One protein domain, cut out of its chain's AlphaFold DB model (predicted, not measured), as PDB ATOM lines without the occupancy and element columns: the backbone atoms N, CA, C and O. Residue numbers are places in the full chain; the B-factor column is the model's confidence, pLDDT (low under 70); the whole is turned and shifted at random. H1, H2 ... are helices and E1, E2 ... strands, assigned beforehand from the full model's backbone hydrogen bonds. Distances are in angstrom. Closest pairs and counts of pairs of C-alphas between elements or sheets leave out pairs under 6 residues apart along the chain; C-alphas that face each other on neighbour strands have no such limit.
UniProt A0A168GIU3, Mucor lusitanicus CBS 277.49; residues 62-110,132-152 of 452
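What this domain is: This is residues 62 to 110 and 132 to 152 of the 452 residues of a protein of Mucor lusitanicus CBS 277.49 (UniProt A0A168GIU3). A small antiparallel sheet of three short strands, E1, E2 and E3, sits at one end of an elongated shape, and the long helix H1 runs away from it like an arm. At the other end, beyond a cut in the chain, lie the loose stretch of residues 132 to 144 and the short helix H2, well separated from the sheet. The 70 printed residues hold three named strands and then two named helices, in the order E1 E2 E3 H1 H2; the sheet's order is E1 - E2 - E3, and the class is mixed, helices and strands, with 35 residues in named elements. The whole is extended, with a radius of gyration of the C-alphas of 17.7 A and spans of 47 by 24 by 22 A.

How they stand to each other: The sheet is a meander, each strand the antiparallel neighbour of the one before, made of E1, residues 62 to 64, E2, residues 67 to 70, and E3, residues 81 to 83. E1 and E3 are its edge strands. E1 and E2 form a hairpin with a tight link, at 161 degrees between their directions; N 62 and O 69 are 3.0 A apart and N 67 and O 64 are 2.9 A apart, within hydrogen-bond range. E2 and E3 form a hairpin with a short link, at 135 degrees; N 68 and O 82, and N 82 and O 68, are each 2.8 A apart, within hydrogen-bond range. H1, residues 84 to 102, follows E3 by a tight link and only grazes the sheet, with its residues 84 to 87. The closest C-alphas of E2 and H1 are those of Thr 67 and Arg 84, 5.6 A apart. H2, residues 145 to 150, is not on the sheet, and H1 and H2 are apart. In H1 and H2 every O i to N i+4 pair is within hydrogen-bond range.

Where its parts are: E1 begins at C-alpha 62, (59.251, 30.333, -16.774), and is 6.4 A long from first to last C-alpha; E2 is 10.2 A and E3 6.6 A. H1 is 27.0 A long, from C-alpha 84 at (59.218, 18.369, -17.520) to C-alpha 102 at (43.472, 9.932, 2.750). H2 is 8.9 A long and ends at C-alpha 150, (32.237, 24.316, 3.516).

The domain as a whole: The two C-alphas farthest apart are those of Tyr 79 and Pro 139, at 47.3 A. Residues 88 to 94, which belong to H1, stand free, and so do residues 99 to 104, of which 99 to 102 belong to H1. Residues 111 to 131 are not printed, and C-alphas 110 and 132 are 16.2 A apart across this cut, which lies in the link from H1 to H2. Of the links that are printed whole, none is long. The mean pLDDT of the printed part is 76.3; residues 106 to 110, 132 to 143 and 145 to 152 are under 70.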
ATOM      1  N   LYS A  62      58.710  30.172 -15.417       92.50
ATOM      2  CA  LYS A  62      59.251  30.333 -16.774       92.50
ATOM      3  C   LYS A  62      59.447  28.957 -17.401       92.50
ATOM      4  O   LYS A  62      60.115  28.100 -16.828       92.50
ATOM      5  N   VAL A  63      58.870  28.745 -18.583       90.31
ATOM      6  CA  VAL A  63      59.039  27.509 -19.362       90.31
ATOM      7  C   VAL A  63      60.071  27.763 -20.454       90.31
ATOM      8  O   VAL A  63      59.879  28.657 -21.274       90.31
ATOM      9  N   ASN A  64      61.154  26.985 -20.492       90.56
ATOM     10  CA  ASN A  64      62.207  27.133 -21.496       90.56
ATOM     11  C   ASN A  64      62.571  25.768 -22.094       90.56
ATOM     12  O   ASN A  64      63.063  24.897 -21.392       90.56
ATOM     13  N   LYS A  65      62.297  25.559 -23.390       91.38
ATOM     14  CA  LYS A  65      62.701  24.366 -24.176       91.38
ATOM     15  C   LYS A  65      62.486  22.983 -23.508       91.38
ATOM     16  O   LYS A  65      63.158  22.023 -23.863       91.38
ATOM     17  N   GLY A  66      61.515  22.850 -22.598       92.62
ATOM     18  CA  GLY A  66      61.201  21.592 -21.897       92.62
ATOM     19  C   GLY A  66      61.614  21.537 -20.419       92.62
ATOM     20  O   GLY A  66      61.254  20.572 -19.741       92.62
ATOM     21  N   THR A  67      62.288  22.565 -19.901       94.75
ATOM     22  CA  THR A  67      62.482  22.781 -18.461       94.75
ATOM     23  C   THR A  67      61.505  23.828 -17.918       94.75
ATOM     24  O   THR A  67      60.994  24.686 -18.648       94.75
ATOM     25  N   PHE A  68      61.229  23.726 -16.621       94.81
ATOM     26  CA  PHE A  68      60.437  24.659 -15.831       94.81
ATOM     27  C   PHE A  68      61.336  25.288 -14.771       94.81
ATOM     28  O   PHE A  68      62.067  24.575 -14.092       94.81
ATOM     29  N   ILE A  69      61.261  26.605 -14.616       95.62
ATOM     30  CA  ILE A  69      61.999  27.353 -13.596       95.62
ATOM     31  C   ILE A  69      60.976  28.062 -12.706       95.62
ATOM     32  O   ILE A  69      60.167  28.841 -13.219       95.62
ATOM     33  N   CYS A  70      60.999  27.812 -11.391       95.75
ATOM     34  CA  CYS A  70      60.241  28.630 -10.441       95.75
ATOM     35  C   CYS A  70      60.929  29.995 -10.299       95.75
ATOM     36  O   CYS A  70      62.115  30.051  -9.986       95.75
ATOM     37  N   LEU A  71      60.191  31.087 -10.515       95.62
ATOM     38  CA  LEU A  71      60.686  32.462 -10.362       95.62
ATOM     39  C   LEU A  71      60.271  33.115  -9.030       95.62
ATOM     40  O   LEU A  71      60.525  34.295  -8.820       95.62
ATOM     41  N   ARG A  72      59.621  32.378  -8.117       93.81
ATOM     42  CA  ARG A  72      59.385  32.853  -6.743       93.81
ATOM     43  C   ARG A  72      60.603  32.541  -5.879       93.81
ATOM     44  O   ARG A  72      60.949  31.373  -5.747       93.81
ATOM     45  N   SER A  73      61.161  33.551  -5.215       94.00
ATOM     46  CA  SER A  73      62.237  33.411  -4.218       94.00
ATOM     47  C   SER A  73      61.887  32.470  -3.055       94.00
ATOM     48  O   SER A  73      62.769  31.839  -2.494       94.00
ATOM     49  N   GLN A  74      60.598  32.323  -2.734       94.69
ATOM     50  CA  GLN A  74      60.091  31.403  -1.705       94.69
ATOM     51  C   GLN A  74      60.108  29.915  -2.122       94.69
ATOM     52  O   GLN A  74      59.812  29.045  -1.307       94.69
ATOM     53  N   CYS A  75      60.398  29.587  -3.387       92.69
ATOM     54  CA  CYS A  75      60.619  28.197  -3.792       92.69
ATOM     55  C   CYS A  75      61.988  27.723  -3.261       92.69
ATOM     56  O   CYS A  75      62.987  28.337  -3.624       92.69
ATOM     57  N   PRO A  76      62.103  26.578  -2.557       91.69
ATOM     58  CA  PRO A  76      63.417  26.006  -2.221       91.69
ATOM     59  C   PRO A  76      64.226  25.608  -3.471       91.69
ATOM     60  O   PRO A  76      65.440  25.479  -3.413       91.69
ATOM     61  N   ASN A  77      63.552  25.462  -4.619       92.06
ATOM     62  CA  ASN A  77      64.144  25.283  -5.946       92.06
ATOM     63  C   ASN A  77      63.901  26.515  -6.850       92.06
ATOM     64  O   ASN A  77      63.568  26.373  -8.029       92.06
ATOM     65  N   ALA A  78      63.971  27.731  -6.296       94.75
ATOM     66  CA  ALA A  78      63.936  28.964  -7.084       94.75
ATOM     67  C   ALA A  78      65.096  28.982  -8.094       94.75
ATOM     68  O   ALA A  78      66.198  28.541  -7.786       94.75
ATOM     69  N   TYR A  79      64.843  29.467  -9.310       93.44
ATOM     70  CA  TYR A  79      65.814  29.584 -10.409       93.44
ATOM     71  C   TYR A  79      66.436  28.272 -10.940       93.44
ATOM     72  O   TYR A  79      67.008  28.277 -12.030       93.44
ATOM     73  N   VAL A  80      66.237  27.129 -10.274       96.12
ATOM     74  CA  VAL A  80      66.697  25.811 -10.739       96.12
ATOM     75  C   VAL A  80      65.817  25.304 -11.899       96.12
ATOM     76  O   VAL A  80      64.594  25.215 -11.750       96.12
ATOM     77  N   PRO A  81      66.394  24.936 -13.063       95.00
ATOM     78  CA  PRO A  81      65.643  24.361 -14.176       95.00
ATOM     79  C   PRO A  81      65.315  22.883 -13.930       95.00
ATOM     80  O   PRO A  81      66.174  22.010 -14.024       95.00
ATOM     81  N   VAL A  82      64.040  22.584 -13.687       95.50
ATOM     82  CA  VAL A  82      63.532  21.220 -13.493       95.50
ATOM     83  C   VAL A  82      62.999  20.664 -14.814       95.50
ATOM     84  O   VAL A  82      62.223  21.316 -15.517       95.50
ATOM     85  N   CYS A  83      63.380  19.438 -15.172       95.25
ATOM     86  CA  CYS A  83      62.893  18.778 -16.384       95.25
ATOM     87  C   CYS A  83      61.384  18.488 -16.307       95.25
ATOM     88  O   CYS A  83      60.880  18.037 -15.278       95.25
ATOM     89  N   ARG A  84      60.661  18.667 -17.423       93.44
ATOM     90  CA  ARG A  84      59.218  18.369 -17.520       93.44
ATOM     91  C   ARG A  84      58.837  16.995 -16.975       93.44
ATOM     92  O   ARG A  84      57.826  16.873 -16.285       93.44
ATOM     93  N   ASP A  85      59.634  15.984 -17.294       95.00
ATOM     94  CA  ASP A  85      59.349  14.608 -16.900       95.00
ATOM     95  C   ASP A  85      59.459  14.438 -15.378       95.00
ATOM     96  O   ASP A  85      58.581  13.818 -14.783       95.00
ATOM     97  N   GLN A  86      60.426  15.097 -14.732       94.19
ATOM     98  CA  GLN A  86      60.597  15.114 -13.275       94.19
ATOM     99  C   GLN A  86      59.431  15.823 -12.567       94.19
ATOM    100  O   GLN A  86      58.877  15.269 -11.620       94.19
ATOM    101  N   VAL A  87      58.985  16.986 -13.067       92.88
ATOM    102  CA  VAL A  87      57.783  17.669 -12.541       92.88
ATOM    103  C   VAL A  87      56.545  16.774 -12.679       92.88
ATOM    104  O   VAL A  87      55.731  16.693 -11.762       92.88
ATOM    105  N   SER A  88      56.405  16.061 -13.803       94.31
ATOM    106  CA  SER A  88      55.267  15.161 -14.025       94.31
ATOM    107  C   SER A  88      55.317  13.890 -13.170       94.31
ATOM    108  O   SER A  88      54.284  13.464 -12.660       94.31
ATOM    109  N   ALA A  89      56.504  13.316 -12.957       95.62
ATOM    110  CA  ALA A  89      56.705  12.158 -12.093       95.62
ATOM    111  C   ALA A  89      56.414  12.512 -10.630       95.62
ATOM    112  O   ALA A  89      55.692  11.777  -9.961       95.62
ATOM    113  N   LEU A  90      56.878  13.680 -10.170       94.25
ATOM    114  CA  LEU A  90      56.560  14.207  -8.845       94.25
ATOM    115  C   LEU A  90      55.047  14.441  -8.682       94.25
ATOM    116  O   LEU A  90      54.494  14.101  -7.642       94.25
ATOM    117  N   ALA A  91      54.355  14.950  -9.710       93.12
ATOM    118  CA  ALA A  91      52.909  15.192  -9.654       93.12
ATOM    119  C   ALA A  91      52.114  13.887  -9.507       93.12
ATOM    120  O   ALA A  91      51.182  13.805  -8.710       93.12
ATOM    121  N   ILE A  92      52.504  12.859 -10.265       94.81
ATOM    122  CA  ILE A  92      51.912  11.518 -10.191       94.81
ATOM    123  C   ILE A  92      52.241  10.865  -8.839       94.81
ATOM    124  O   ILE A  92      51.362  10.253  -8.236       94.81
ATOM    125  N   GLY A  93      53.468  11.041  -8.338       95.88
ATOM    126  CA  GLY A  93      53.906  10.556  -7.029       95.88
ATOM    127  C   GLY A  93      53.105  11.163  -5.876       95.88
ATOM    128  O   GLY A  93      52.533  10.418  -5.085       95.88
ATOM    129  N   LEU A  94      52.981  12.495  -5.815       93.19
ATOM    130  CA  LEU A  94      52.171  13.152  -4.783       93.19
ATOM    131  C   LEU A  94      50.688  12.779  -4.895       93.19
ATOM    132  O   LEU A  94      50.063  12.503  -3.877       93.19
ATOM    133  N   ALA A  95      50.123  12.711  -6.106       92.50
ATOM    134  CA  ALA A  95      48.736  12.279  -6.291       92.50
ATOM    135  C   ALA A  95      48.503  10.839  -5.792       92.50
ATOM    136  O   ALA A  95      47.472  10.565  -5.181       92.50
ATOM    137  N   GLY A  96      49.474   9.942  -6.000       93.94
ATOM    138  CA  GLY A  96      49.464   8.591  -5.438       93.94
ATOM    139  C   GLY A  96      49.582   8.576  -3.912       93.94
ATOM    140  O   GLY A  96      48.824   7.872  -3.254       93.94
ATOM    141  N   MET A  97      50.463   9.391  -3.322       93.69
ATOM    142  CA  MET A  97      50.580   9.482  -1.860       93.69
ATOM    143  C   MET A  97      49.326  10.065  -1.203       93.69
ATOM    144  O   MET A  97      48.907   9.558  -0.172       93.69
ATOM    145  N   VAL A  98      48.671  11.064  -1.806       94.69
ATOM    146  CA  VAL A  98      47.394  11.594  -1.293       94.69
ATOM    147  C   VAL A  98      46.283  10.535  -1.375       94.69
ATOM    148  O   VAL A  98      45.487  10.426  -0.448       94.69
ATOM    149  N   GLN A  99      46.256   9.700  -2.422       91.38
ATOM    150  CA  GLN A  99      45.332   8.553  -2.495       91.38
ATOM    151  C   GLN A  99      45.576   7.530  -1.380       91.38
ATOM    152  O   GLN A  99      44.617   7.027  -0.802       91.38
ATOM    153  N   LEU A 100      46.844   7.238  -1.071       90.50
ATOM    154  CA  LEU A 100      47.220   6.299  -0.012       90.50
ATOM    155  C   LEU A 100      46.934   6.854   1.393       90.50
ATOM    156  O   LEU A 100      46.408   6.126   2.226       90.50
ATOM    157  N   LEU A 101      47.250   8.127   1.648       93.50
ATOM    158  CA  LEU A 101      47.120   8.751   2.971       93.50
ATOM    159  C   LEU A 101      45.669   9.033   3.368       93.50
ATOM    160  O   LEU A 101      45.309   8.843   4.524       93.50
ATOM    161  N   PHE A 102      44.837   9.497   2.434       90.38
ATOM    162  CA  PHE A 102      43.472   9.932   2.750       90.38
ATOM    163  C   PHE A 102      42.403   8.879   2.436       90.38
ATOM    164  O   PHE A 102      41.221   9.149   2.622       90.38
ATOM    165  N   GLY A 103      42.773   7.723   1.864       85.06
ATOM    166  CA  GLY A 103      41.836   6.697   1.372       85.06
ATOM    167  C   GLY A 103      40.908   7.164   0.235       85.06
ATOM    168  O   GLY A 103      40.179   6.369  -0.361       85.06
ATOM    169  N   ALA A 104      40.944   8.456  -0.095       72.44
ATOM    170  CA  ALA A 104      40.142   9.095  -1.115       72.44
ATOM    171  C   ALA A 104      40.640   8.673  -2.499       72.44
ATOM    172  O   ALA A 104      41.551   9.270  -3.084       72.44
ATOM    173  N   THR A 105      39.992   7.652  -3.056       70.56
ATOM    174  CA  THR A 105      40.063   7.383  -4.488       70.56
ATOM    175  C   THR A 105      39.531   8.616  -5.218       70.56
ATOM    176  O   THR A 105      38.331   8.884  -5.236       70.56
ATOM    177  N   PHE A 106      40.434   9.428  -5.783       56.31
ATOM    178  CA  PHE A 106      40.027  10.594  -6.569       56.31
ATOM    179  C   PHE A 106      39.038  10.132  -7.635       56.31
ATOM    180  O   PHE A 106      39.342   9.208  -8.398       56.31
ATOM    181  N   LEU A 107      37.879  10.797  -7.687       53.28
ATOM    182  CA  LEU A 107      36.848  10.549  -8.686       53.28
ATOM    183  C   LEU A 107      37.503  10.526 -10.068       53.28
ATOM    184  O   LEU A 107      37.971  11.553 -10.569       53.28
ATOM    185  N   CYS A 108      37.576   9.335 -10.663       48.09
ATOM    186  CA  CYS A 108      38.105   9.175 -12.004       48.09
ATOM    187  C   CYS A 108      37.205   9.985 -12.937       48.09
ATOM    188  O   CYS A 108      36.021   9.684 -13.069       48.09
ATOM    189  N   PHE A 109      37.760  11.037 -13.540       43.97
ATOM    190  CA  PHE A 109      37.032  11.862 -14.496       43.97
ATOM    191  C   PHE A 109      36.633  10.995 -15.687       43.97
ATOM    192  O   PHE A 109      37.476  10.672 -16.524       43.97
ATOM    193  N   ASP A 110      35.360  10.614 -15.759       40.59
ATOM    194  CA  ASP A 110      34.873   9.819 -16.875       40.59
ATOM    195  C   ASP A 110      34.723  10.690 -18.131       40.59
ATOM    196  O   ASP A 110      33.780  11.476 -18.290       40.59
ATOM    197  N   ARG A 132      24.875  22.031 -12.660       39.03
ATOM    198  CA  ARG A 132      24.537  21.101 -11.579       39.03
ATOM    199  C   ARG A 132      25.676  20.092 -11.420       39.03
ATOM    200  O   ARG A 132      26.132  19.537 -12.416       39.03
ATOM    201  N   TRP A 133      26.119  19.871 -10.187       32.16
ATOM    202  CA  TRP A 133      27.150  18.890  -9.842       32.16
ATOM    203  C   TRP A 133      26.478  17.717  -9.129       32.16
ATOM    204  O   TRP A 133      25.634  17.933  -8.264       32.16
ATOM    205  N   THR A 134      26.824  16.487  -9.499       32.47
ATOM    206  CA  THR A 134      26.272  15.267  -8.892       32.47
ATOM    207  C   THR A 134      27.406  14.311  -8.559       32.47
ATOM    208  O   THR A 134      28.150  13.911  -9.455       32.47
ATOM    209  N   CYS A 135      27.534  13.936  -7.286       30.98
ATOM    210  CA  CYS A 135      28.385  12.827  -6.871       30.98
ATOM    211  C   CYS A 135      27.631  11.513  -7.114       30.98
ATOM    212  O   CYS A 135      26.466  11.406  -6.748       30.98
ATOM    213  N   GLN A 136      28.277  10.515  -7.719       37.16
ATOM    214  CA  GLN A 136      27.644   9.214  -7.979       37.16
ATOM    215  C   GLN A 136      27.725   8.255  -6.774       37.16
ATOM    216  O   GLN A 136      27.061   7.224  -6.778       37.16
ATOM    217  N   ALA A 137      28.515   8.599  -5.749       32.78
ATOM    218  CA  ALA A 137      28.751   7.775  -4.558       32.78
ATOM    219  C   ALA A 137      28.078   8.297  -3.269       32.78
ATOM    220  O   ALA A 137      28.002   7.557  -2.296       32.78
ATOM    221  N   CYS A 138      27.558   9.533  -3.259       31.80
ATOM    222  CA  CYS A 138      26.798  10.094  -2.133       31.80
ATOM    223  C   CYS A 138      25.511  10.763  -2.643       31.80
ATOM    224  O   CYS A 138      25.617  11.668  -3.476       31.80
ATOM    225  N   PRO A 139      24.315  10.421  -2.123       37.22
ATOM    226  CA  PRO A 139      23.046  11.043  -2.510       37.22
ATOM    227  C   PRO A 139      22.830  12.417  -1.839       37.22
ATOM    228  O   PRO A 139      21.724  12.744  -1.413       37.22
ATOM    229  N   VAL A 140      23.883  13.235  -1.739       41.03
ATOM    230  CA  VAL A 140      23.834  14.588  -1.165       41.03
ATOM    231  C   VAL A 140      23.986  15.610  -2.290       41.03
ATOM    232  O   VAL A 140      24.989  15.641  -3.004       41.03
ATOM    233  N   TYR A 141      22.955  16.436  -2.471       47.44
ATOM    234  CA  TYR A 141      22.874  17.417  -3.550       47.44
ATOM    235  C   TYR A 141      23.341  18.796  -3.077       47.44
ATOM    236  O   TYR A 141      22.595  19.508  -2.408       47.44
ATOM    237  N   PHE A 142      24.533  19.215  -3.497       58.03
ATOM    238  CA  PHE A 142      25.024  20.575  -3.261       58.03
ATOM    239  C   PHE A 142      24.556  21.513  -4.381       58.03
ATOM    240  O   PHE A 142      24.792  21.261  -5.567       58.03
ATOM    241  N   LYS A 143      23.868  22.602  -4.019       52.25
ATOM    242  CA  LYS A 143      23.339  23.596  -4.970       52.25
ATOM    243  C   LYS A 143      24.428  24.554  -5.450       52.25
ATOM    244  O   LYS A 143      24.314  25.113  -6.542       52.25
ATOM    245  N   THR A 144      25.485  24.744  -4.664       70.94
ATOM    246  CA  THR A 144      26.555  25.708  -4.925       70.94
ATOM    247  C   THR A 144      27.947  25.118  -4.696       70.94
ATOM    248  O   THR A 144      28.149  24.189  -3.918       70.94
ATOM    249  N   LYS A 145      28.958  25.717  -5.343       54.75
ATOM    250  CA  LYS A 145      30.375  25.408  -5.072       54.75
ATOM    251  C   LYS A 145      30.774  25.760  -3.626       54.75
ATOM    252  O   LYS A 145      31.721  25.177  -3.113       54.75
ATOM    253  N   LYS A 146      30.071  26.710  -2.996       66.81
ATOM    254  CA  LYS A 146      30.340  27.163  -1.628       66.81
ATOM    255  C   LYS A 146      30.009  26.060  -0.614       66.81
ATOM    256  O   LYS A 146      30.911  25.657   0.106       66.81
ATOM    257  N   GLU A 147      28.807  25.478  -0.682       61.44
ATOM    258  CA  GLU A 147      28.403  24.340   0.171       61.44
ATOM    259  C   GLU A 147      29.369  23.147   0.049       61.44
ATOM    260  O   GLU A 147      29.724  22.536   1.051       61.44
ATOM    261  N   LEU A 148      29.847  22.841  -1.169       64.75
ATOM    262  CA  LEU A 148      30.835  21.776  -1.388       64.75
ATOM    263  C   LEU A 148      32.166  22.059  -0.668       64.75
ATOM    264  O   LEU A 148      32.813  21.130  -0.203       64.75
ATOM    265  N   MET A 149      32.604  23.320  -0.614       57.00
ATOM    266  CA  MET A 149      33.849  23.681   0.068       57.00
ATOM    267  C   MET A 149      33.668  23.743   1.586       57.00
ATOM    268  O   MET A 149      34.535  23.254   2.299       57.00
ATOM    269  N   GLU A 150      32.543  24.262   2.078       68.69
ATOM    270  CA  GLU A 150      32.237  24.316   3.516       68.69
ATOM    271  C   GLU A 150      32.117  22.910   4.131       68.69
ATOM    272  O   GLU A 150      32.603  22.696   5.234       68.69
ATOM    273  N   HIS A 151      31.610  21.917   3.391       63.94
ATOM    274  CA  HIS A 151      31.577  20.514   3.838       63.94
ATOM    275  C   HIS A 151      32.938  19.792   3.883       63.94
ATOM    276  O   HIS A 151      33.007  18.685   4.414       63.94
ATOM    277  N   PHE A 152      33.998  20.366   3.303       49.59
ATOM    278  CA  PHE A 152      35.340  19.768   3.242       49.59
ATOM    279  C   PHE A 152      36.412  20.582   3.986       49.59
ATOM    280  O   PHE A 152      37.581  20.195   3.978       49.59
TER     281      PHE A 152